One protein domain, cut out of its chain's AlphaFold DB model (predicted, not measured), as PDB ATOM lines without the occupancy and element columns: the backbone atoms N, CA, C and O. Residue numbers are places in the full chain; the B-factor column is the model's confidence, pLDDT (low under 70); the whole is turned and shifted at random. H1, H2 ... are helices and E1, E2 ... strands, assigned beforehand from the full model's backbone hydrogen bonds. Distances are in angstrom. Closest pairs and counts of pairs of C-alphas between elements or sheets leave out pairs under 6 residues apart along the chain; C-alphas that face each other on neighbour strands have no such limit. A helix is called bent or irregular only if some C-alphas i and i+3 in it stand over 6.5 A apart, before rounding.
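This is residues 4 to 65 of the 116 residues of the protein "DUF302 domain-containing protein" of Halobacteriales archaeon QH_9_66_26 (UniProt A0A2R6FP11). A narrow, twisted sheet of four strands has a small head of two helices, H2 and H3, beyond the end where E2 leaves it and E3 enters it. Near its other end, H1 grazes the sheet, and the short strand E4 folds back along the last part of E3. The printed part has 62 residues with three named helices and four named strands, in the order E1, H1, E2, H2, H3, E3, E4. The sheet order is E1, E2, E3, E4, all antiparallel, and the class is mixed, helices and strands. The whole is loose, with a radius of gyration of the C-alphas of 15.0 A, and spans 43 by 26 by 14 A, only just flat.

E1 is residues 4 to 9, 14.6 A from first to last C-alpha, with C-alpha 4 at (-25.238, 22.995, 28.577). H1 follows at residues 10 to 15, 8.5 A. E2 is residues 24 to 30, 20.0 A. H2 is residues 32 to 41, 13.6 A, with C-alpha 41 at (-14.092, 41.289, 38.917). H3 is residues 43 to 47, 8.2 A. H2 and H3 are neither bent nor irregular, but only just: C-alphas 34 and 37 are 6.3 A apart, and C-alphas 44 and 47 are 6.1 A apart. E3, the longest strand, is residues 51 to 58, 21.9 A. E4 is residues 61 to 64, 10.1 A, with C-alpha 64 at (-39.420, 29.576, 24.091).

Edge strand E1 is antiparallel to E2 at 165 degrees between directions, with N 8 and O 26 2.9 A apart, within hydrogen-bond range. E2 and E3 are antiparallel at 162 degrees, with N 27 and O 53 at 3.0 A. E3 and edge strand E4 form a hairpin, antiparallel at 161 degrees, with N 58 and O 61 at 2.7 A. H1 is on the sheet but only grazes it with residues 10 to 13; the closest C-alphas of H1 and E2 are those of His 10 and Thr 24, 5.4 A. H2 and H3 are not on the sheet. They touch, the closest C-alphas being those of Met 39 and Gly 46, 5.6 A. H1 is apart from both H2 and H3. Every O i to N i+4 pair of H1 is within hydrogen-bond range, against 4 of 6 in H2 and 0 of 1 in H3, where 2 of 2 O i to N i+3 pairs are within range.

The C-alphas farthest apart, those of Ala 41 and Gly 60, are 44.3 A apart. The printed part has no cut. The link from H1 to E2, 8 residues, is short; the other links are tight, and no link is long. The mean pLDDT of the printed part is 91.5, and no printed residue is under 70.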
ATOM      1  N   GLN A   4     -24.077  23.352  27.768       89.94
ATOM      2  CA  GLN A   4     -25.238  22.995  28.577       89.94
ATOM      3  C   GLN A   4     -24.759  22.558  29.960       89.94
ATOM      4  O   GLN A   4     -23.953  21.639  30.074       89.94
ATOM      5  N   LEU A   5     -25.273  23.214  30.996       90.38
ATOM      6  CA  LEU A   5     -24.986  22.874  32.384       90.38
ATOM      7  C   LEU A   5     -26.032  21.910  32.938       90.38
ATOM      8  O   LEU A   5     -25.694  20.916  33.569       90.38
ATOM      9  N   ALA A   6     -27.311  22.210  32.700       93.19
ATOM     10  CA  ALA A   6     -28.415  21.428  33.235       93.19
ATOM     11  C   ALA A   6     -29.671  21.544  32.366       93.19
ATOM     12  O   ALA A   6     -29.894  22.546  31.683       93.19
ATOM     13  N   LEU A   7     -30.519  20.520  32.450       95.31
ATOM     14  CA  LEU A   7     -31.881  20.525  31.931       95.31
ATOM     15  C   LEU A   7     -32.824  20.146  33.076       95.31
ATOM     16  O   LEU A   7     -32.706  19.057  33.631       95.31
ATOM     17  N   SER A   8     -33.751  21.036  33.427       95.00
ATOM     18  CA  SER A   8     -34.728  20.800  34.496       95.00
ATOM     19  C   SER A   8     -36.127  20.585  33.927       95.00
ATOM     20  O   SER A   8     -36.539  21.301  33.015       95.00
ATOM     21  N   ASN A   9     -36.858  19.604  34.459       96.94
ATOM     22  CA  ASN A   9     -38.242  19.303  34.096       96.94
ATOM     23  C   ASN A   9     -39.179  19.809  35.204       96.94
ATOM     24  O   ASN A   9     -39.340  19.163  36.239       96.94
ATOM     25  N   HIS A  10     -39.782  20.979  35.001       95.94
ATOM     26  CA  HIS A  10     -40.595  21.617  36.030       95.94
ATOM     27  C   HIS A  10     -41.970  20.968  36.205       95.94
ATOM     28  O   HIS A  10     -42.494  21.014  37.312       95.94
ATOM     29  N   ASP A  11     -42.550  20.352  35.171       97.38
ATOM     30  CA  ASP A  11     -43.822  19.637  35.317       97.38
ATOM     31  C   ASP A  11     -43.677  18.351  36.131       97.38
ATOM     32  O   ASP A  11     -44.489  18.104  37.022       97.38
ATOM     33  N   ALA A  12     -42.600  17.592  35.925       97.56
ATOM     34  CA  ALA A  12     -42.301  16.437  36.771       97.56
ATOM     35  C   ALA A  12     -42.011  16.847  38.228       97.56
ATOM     36  O   ALA A  12     -42.495  16.205  39.159       97.56
ATOM     37  N   ASN A  13     -41.272  17.943  38.430       96.94
ATOM     38  CA  ASN A  13     -40.971  18.460  39.768       96.94
ATOM     39  C   ASN A  13     -42.213  19.008  40.485       96.94
ATOM     40  O   ASN A  13     -42.305  18.916  41.702       96.94
ATOM     41  N   ALA A  14     -43.167  19.588  39.757       97.56
ATOM     42  CA  ALA A  14     -44.441  19.996  40.340       97.56
ATOM     43  C   ALA A  14     -45.263  18.763  40.752       97.56
ATOM     44  O   ALA A  14     -45.788  18.713  41.864       97.56
ATOM     45  N   ALA A  15     -45.309  17.739  39.894       98.06
ATOM     46  CA  ALA A  15     -46.047  16.512  40.171       98.06
ATOM     47  C   ALA A  15     -45.520  15.778  41.416       98.06
ATOM     48  O   ALA A  15     -46.318  15.246  42.186       98.06
ATOM     49  N   SER A  16     -44.204  15.797  41.664       97.81
ATOM     50  CA  SER A  16     -43.606  15.145  42.841       97.81
ATOM     51  C   SER A  16     -44.023  15.769  44.178       97.81
ATOM     52  O   SER A  16     -43.922  15.109  45.210       97.81
ATOM     53  N   ILE A  17     -44.532  17.004  44.162       98.06
ATOM     54  CA  ILE A  17     -45.074  17.704  45.336       98.06
ATOM     55  C   ILE A  17     -46.602  17.866  45.276       98.06
ATOM     56  O   ILE A  17     -47.167  18.693  45.987       98.06
ATOM     57  N   GLY A  18     -47.285  17.101  44.416       97.56
ATOM     58  CA  GLY A  18     -48.746  17.120  44.293       97.56
ATOM     59  C   GLY A  18     -49.314  18.345  43.567       97.56
ATOM     60  O   GLY A  18     -50.506  18.624  43.682       97.56
ATOM     61  N   MET A  19     -48.490  19.084  42.820       97.94
ATOM     62  CA  MET A  19     -48.909  20.256  42.048       97.94
ATOM     63  C   MET A  19     -48.942  19.968  40.544       97.94
ATOM     64  O   MET A  19     -48.128  19.227  40.001       97.94
ATOM     65  N   GLY A  20     -49.882  20.603  39.842       95.62
ATOM     66  CA  GLY A  20     -49.951  20.562  38.384       95.62
ATOM     67  C   GLY A  20     -49.199  21.730  37.753       95.62
ATOM     68  O   GLY A  20     -49.399  22.882  38.135       95.62
ATOM     69  N   LEU A  21     -48.388  21.454  36.732       95.31
ATOM     70  CA  LEU A  21     -47.787  22.480  35.882       95.31
ATOM     71  C   LEU A  21     -47.836  22.029  34.421       95.31
ATOM     72  O   LEU A  21     -47.667  20.853  34.105       95.31
ATOM     73  N   ARG A  22     -48.077  22.972  33.505       94.69
ATOM     74  CA  ARG A  22     -47.992  22.697  32.064       94.69
ATOM     75  C   ARG A  22     -46.556  22.325  31.710       94.69
ATOM     76  O   ARG A  22     -45.632  22.887  32.290       94.69
ATOM     77  N   SER A  23     -46.385  21.448  30.717       96.12
ATOM     78  CA  SER A  23     -45.057  20.979  30.307       96.12
ATOM     79  C   SER A  23     -44.084  22.141  30.121       96.12
ATOM     80  O   SER A  23     -44.320  23.016  29.278       96.12
ATOM     81  N   THR A  24     -43.051  22.160  30.963       96.56
ATOM     82  CA  THR A  24     -42.102  23.266  31.103       96.56
ATOM     83  C   THR A  24     -40.730  22.691  31.410       96.56
ATOM     84  O   THR A  24     -40.496  22.115  32.469       96.56
ATOM     85  N   ARG A  25     -39.791  22.894  30.492       96.38
ATOM     86  CA  ARG A  25     -38.384  22.555  30.682       96.38
ATOM     87  C   ARG A  25     -37.558  23.824  30.801       96.38
ATOM     88  O   ARG A  25     -37.801  24.789  30.087       96.38
ATOM     89  N   LEU A  26     -36.570  23.817  31.682       94.50
ATOM     90  CA  LEU A  26     -35.608  24.903  31.816       94.50
ATOM     91  C   LEU A  26     -34.245  24.420  31.358       94.50
ATOM     92  O   LEU A  26     -33.680  23.498  31.947       94.50
ATOM     93  N   LEU A  27     -33.725  25.058  30.318       93.69
ATOM     94  CA  LEU A  27     -32.395  24.785  29.811       93.69
ATOM     95  C   LEU A  27     -31.426  25.835  30.355       93.69
ATOM     96  O   LEU A  27     -31.650  27.040  30.218       93.69
ATOM     97  N   VAL A  28     -30.381  25.360  31.025       92.12
ATOM     98  CA  VAL A  28     -29.396  26.186  31.719       92.12
ATOM     99  C   VAL A  28     -28.055  26.031  31.024       92.12
ATOM    100  O   VAL A  28     -27.563  24.911  30.857       92.12
ATOM    101  N   PHE A  29     -27.459  27.154  30.633       90.56
ATOM    102  CA  PHE A  29     -26.210  27.186  29.886       90.56
ATOM    103  C   PHE A  29     -25.178  28.109  30.519       90.56
ATOM    104  O   PHE A  29     -25.497  29.178  31.044       90.56
ATOM    105  N   GLU A  30     -23.921  27.729  30.338       89.25
ATOM    106  CA  GLU A  30     -22.757  28.490  30.760       89.25
ATOM    107  C   GLU A  30     -22.033  29.095  29.562       89.25
ATOM    108  O   GLU A  30     -21.879  28.470  28.507       89.25
ATOM    109  N   ASN A  31     -21.543  30.318  29.740       90.19
ATOM    110  CA  ASN A  31     -20.654  30.960  28.781       90.19
ATOM    111  C   ASN A  31     -19.431  31.523  29.515       90.19
ATOM    112  O   ASN A  31     -19.458  32.686  29.921       90.19
ATOM    113  N   PRO A  32     -18.337  30.749  29.646       89.19
ATOM    114  CA  PRO A  32     -17.132  31.189  30.350       89.19
ATOM    115  C   PRO A  32     -16.523  32.474  29.782       89.19
ATOM    116  O   PRO A  32     -15.948  33.261  30.526       89.19
ATOM    117  N   LYS A  33     -16.701  32.744  28.479       90.19
ATOM    118  CA  LYS A  33     -16.218  33.991  27.863       90.19
ATOM    119  C   LYS A  33     -16.921  35.234  28.424       90.19
ATOM    120  O   LYS A  33     -16.335  36.307  28.396       90.19
ATOM    121  N   LEU A  34     -18.155  35.091  28.917       85.94
ATOM    122  CA  LEU A  34     -18.904  36.164  29.575       85.94
ATOM    123  C   LEU A  34     -18.822  36.067  31.104       85.94
ATOM    124  O   LEU A  34     -18.673  37.083  31.772       85.94
ATOM    125  N   GLY A  35     -18.913  34.859  31.662       87.81
ATOM    126  CA  GLY A  35     -18.985  34.639  33.108       87.81
ATOM    127  C   GLY A  35     -17.649  34.797  33.832       87.81
ATOM    128  O   GLY A  35     -17.604  35.412  34.894       87.81
ATOM    129  N   THR A  36     -16.546  34.289  33.269       90.75
ATOM    130  CA  THR A  36     -15.242  34.298  33.951       90.75
ATOM    131  C   THR A  36     -14.724  35.713  34.220       90.75
ATOM    132  O   THR A  36     -14.362  35.969  35.368       90.75
ATOM    133  N   PRO A  37     -14.747  36.662  33.259       91.69
ATOM    134  CA  PRO A  37     -14.323  38.037  33.534       91.69
ATOM    135  C   PRO A  37     -15.168  38.716  34.621       91.69
ATOM    136  O   PRO A  37     -14.638  39.442  35.459       91.69
ATOM    137  N   LEU A  38     -16.477  38.437  34.657       88.94
ATOM    138  CA  LEU A  38     -17.374  38.970  35.684       88.94
ATOM    139  C   LEU A  38     -17.050  38.409  37.073       88.94
ATOM    140  O   LEU A  38     -16.977  39.170  38.033       88.94
ATOM    141  N   MET A  39     -16.797  37.104  37.181       89.62
ATOM    142  CA  MET A  39     -16.417  36.473  38.451       89.62
ATOM    143  C   MET A  39     -15.007  36.854  38.918       89.62
ATOM    144  O   MET A  39     -14.754  36.876  40.121       89.62
ATOM    145  N   GLN A  40     -14.096  37.164  37.990       93.31
ATOM    146  CA  GLN A  40     -12.780  37.725  38.306       93.31
ATOM    147  C   GLN A  40     -12.898  39.136  38.894       93.31
ATOM    148  O   GLN A  40     -12.190  39.445  39.849       93.31
ATOM    149  N   ALA A  41     -13.809  39.963  38.369       91.00
ATOM    150  CA  ALA A  41     -14.092  41.289  38.917       91.00
ATOM    151  C   ALA A  41     -14.817  41.217  40.273       91.00
ATOM    152  O   ALA A  41     -14.496  41.965  41.193       91.00
ATOM    153  N   SER A  42     -15.784  40.306  40.416       89.94
ATOM    154  CA  SER A  42     -16.451  40.016  41.685       89.94
ATOM    155  C   SER A  42     -17.042  38.610  41.687       89.94
ATOM    156  O   SER A  42     -17.953  38.293  40.922       89.94
ATOM    157  N   ARG A  43     -16.592  37.763  42.619       87.56
ATOM    158  CA  ARG A  43     -17.126  36.398  42.774       87.56
ATOM    159  C   ARG A  43     -18.627  36.383  43.065       87.56
ATOM    160  O   ARG A  43     -19.311  35.461  42.634       87.56
ATOM    161  N   ALA A  44     -19.147  37.409  43.743       85.44
ATOM    162  CA  ALA A  44     -20.575  37.534  44.041       85.44
ATOM    163  C   ALA A  44     -21.427  37.652  42.767       85.44
ATOM    164  O   ALA A  44     -22.577  37.213  42.748       85.44
ATOM    165  N   THR A  45     -20.847  38.167  41.675       84.44
ATOM    166  CA  THR A  45     -21.512  38.203  40.374       84.44
ATOM    167  C   THR A  45     -21.793  36.803  39.843       84.44
ATOM    168  O   THR A  45     -22.700  36.682  39.041       84.44
ATOM    169  N   GLY A  46     -21.120  35.747  40.317       83.31
ATOM    170  CA  GLY A  46     -21.362  34.353  39.925       83.31
ATOM    171  C   GLY A  46     -22.726  33.769  40.329       83.31
ATOM    172  O   GLY A  46     -23.040  32.665  39.911       83.31
ATOM    173  N   ILE A  47     -23.544  34.486  41.111       81.31
ATOM    174  CA  ILE A  47     -24.916  34.067  41.467       81.31
ATOM    175  C   ILE A  47     -25.917  34.337  40.326       81.31
ATOM    176  O   ILE A  47     -26.911  33.625  40.178       81.31
ATOM    177  N   ASP A  48     -25.688  35.398  39.547       76.94
ATOM    178  CA  ASP A  48     -26.597  35.858  38.492       76.94
ATOM    179  C   ASP A  48     -26.457  35.137  37.127       76.94
ATOM    180  O   ASP A  48     -27.485  34.930  36.474       76.94
ATOM    181  N   PRO A  49     -25.259  34.752  36.638       72.19
ATOM    182  CA  PRO A  49     -25.100  33.716  35.620       72.19
ATOM    183  C   PRO A  49     -25.342  32.359  36.301       72.19
ATOM    184  O   PRO A  49     -24.920  32.194  37.441       72.19
ATOM    185  N   PRO A  50     -26.068  31.398  35.702       78.88
ATOM    186  CA  PRO A  50     -26.107  31.020  34.282       78.88
ATOM    187  C   PRO A  50     -27.198  31.677  33.427       78.88
ATOM    188  O   PRO A  50     -28.214  32.164  33.926       78.88
ATOM    189  N   GLN A  51     -27.027  31.606  32.101       86.75
ATOM    190  CA  GLN A  51     -28.093  31.939  31.154       86.75
ATOM    191  C   GLN A  51     -29.162  30.844  31.182       86.75
ATOM    192  O   GLN A  51     -28.852  29.655  31.116       86.75
ATOM    193  N   LYS A  52     -30.432  31.246  31.256       89.62
ATOM    194  CA  LYS A  52     -31.566  30.322  31.360       89.62
ATOM    195  C   LYS A  52     -32.561  30.586  30.242       89.62
ATOM    196  O   LYS A  52     -32.934  31.740  30.020       89.62
ATOM    197  N   LEU A  53     -33.002  29.517  29.586       92.31
ATOM    198  CA  LEU A  53     -34.021  29.532  28.541       92.31
ATOM    199  C   LEU A  53     -35.155  28.571  28.931       92.31
ATOM    200  O   LEU A  53     -34.981  27.350  28.849       92.31
ATOM    201  N   PRO A  54     -36.309  29.082  29.388       93.44
ATOM    202  CA  PRO A  54     -37.473  28.243  29.620       93.44
ATOM    203  C   PRO A  54     -38.136  27.888  28.285       93.44
ATOM    204  O   PRO A  54     -38.376  28.756  27.452       93.44
ATOM    205  N   VAL A  55     -38.481  26.620  28.102       95.06
ATOM    206  CA  VAL A  55     -39.272  26.115  26.978       95.06
ATOM    207  C   VAL A  55     -40.533  25.489  27.546       95.06
ATOM    208  O   VAL A  55     -40.465  24.574  28.362       95.06
ATOM    209  N   TYR A  56     -41.695  25.975  27.132       94.69
ATOM    210  CA  TYR A  56     -42.977  25.551  27.681       94.69
ATOM    211  C   TYR A  56     -44.022  25.381  26.588       94.69
ATOM    212  O   TYR A  56     -43.910  25.917  25.488       94.69
ATOM    213  N   LYS A  57     -45.067  24.606  26.876       94.31
ATOM    214  CA  LYS A  57     -46.155  24.378  25.923       94.31
ATOM    215  C   LYS A  57     -47.228  25.454  26.057       94.31
ATOM    216  O   LYS A  57     -47.978  25.442  27.036       94.31
ATOM    217  N   ASP A  58     -47.386  26.306  25.039       92.56
ATOM    218  CA  ASP A  58     -48.518  27.223  24.901       92.56
ATOM    219  C   ASP A  58     -49.516  26.888  23.780       92.56
ATOM    220  O   ASP A  58     -49.129  26.705  22.630       92.56
ATOM    221  N   LYS A  59     -50.819  26.823  24.105       92.94
ATOM    222  CA  LYS A  59     -51.924  26.489  23.180       92.94
ATOM    223  C   LYS A  59     -51.612  25.299  22.260       92.94
ATOM    224  O   LYS A  59     -51.779  25.363  21.046       92.94
ATOM    225  N   GLY A  60     -51.086  24.220  22.839       90.06
ATOM    226  CA  GLY A  60     -50.717  23.016  22.091       90.06
ATOM    227  C   GLY A  60     -49.346  23.063  21.404       90.06
ATOM    228  O   GLY A  60     -48.868  22.014  20.985       90.06
ATOM    229  N   ARG A  61     -48.683  24.223  21.337       89.12
ATOM    230  CA  ARG A  61     -47.397  24.426  20.649       89.12
ATOM    231  C   ARG A  61     -46.265  24.655  21.646       89.12
ATOM    232  O   ARG A  61     -46.482  25.245  22.697       89.12
ATOM    233  N   ALA A  62     -45.054  24.218  21.322       90.44
ATOM    234  CA  ALA A  62     -43.879  24.596  22.101       90.44
ATOM    235  C   ALA A  62     -43.565  26.088  21.895       90.44
ATOM    236  O   ALA A  62     -43.693  26.608  20.786       90.44
ATOM    237  N   ARG A  63     -43.183  26.774  22.973       93.31
ATOM    238  CA  ARG A  63     -42.761  28.174  23.003       93.31
ATOM    239  C   ARG A  63     -41.490  28.297  23.827       93.31
ATOM    240  O   ARG A  63     -41.387  27.732  24.912       93.31
ATOM    241  N   GLU A  64     -40.555  29.080  23.324       89.56
ATOM    242  CA  GLU A  64     -39.420  29.576  24.091       89.56
ATOM    243  C   GLU A  64     -39.866  30.827  24.856       89.56
ATOM    244  O   GLU A  64     -40.536  31.706  24.308       89.56
ATOM    245  N   GLY A  65     -39.547  30.902  26.143       86.75
ATOM    246  CA  GLY A  65     -39.662  32.140  26.903       86.75
ATOM    247  C   GLY A  65     -38.454  33.041  26.680       86.75
ATOM    248  O   GLY A  65     -37.465  32.655  26.060       86.75
TER     249      GLY A  65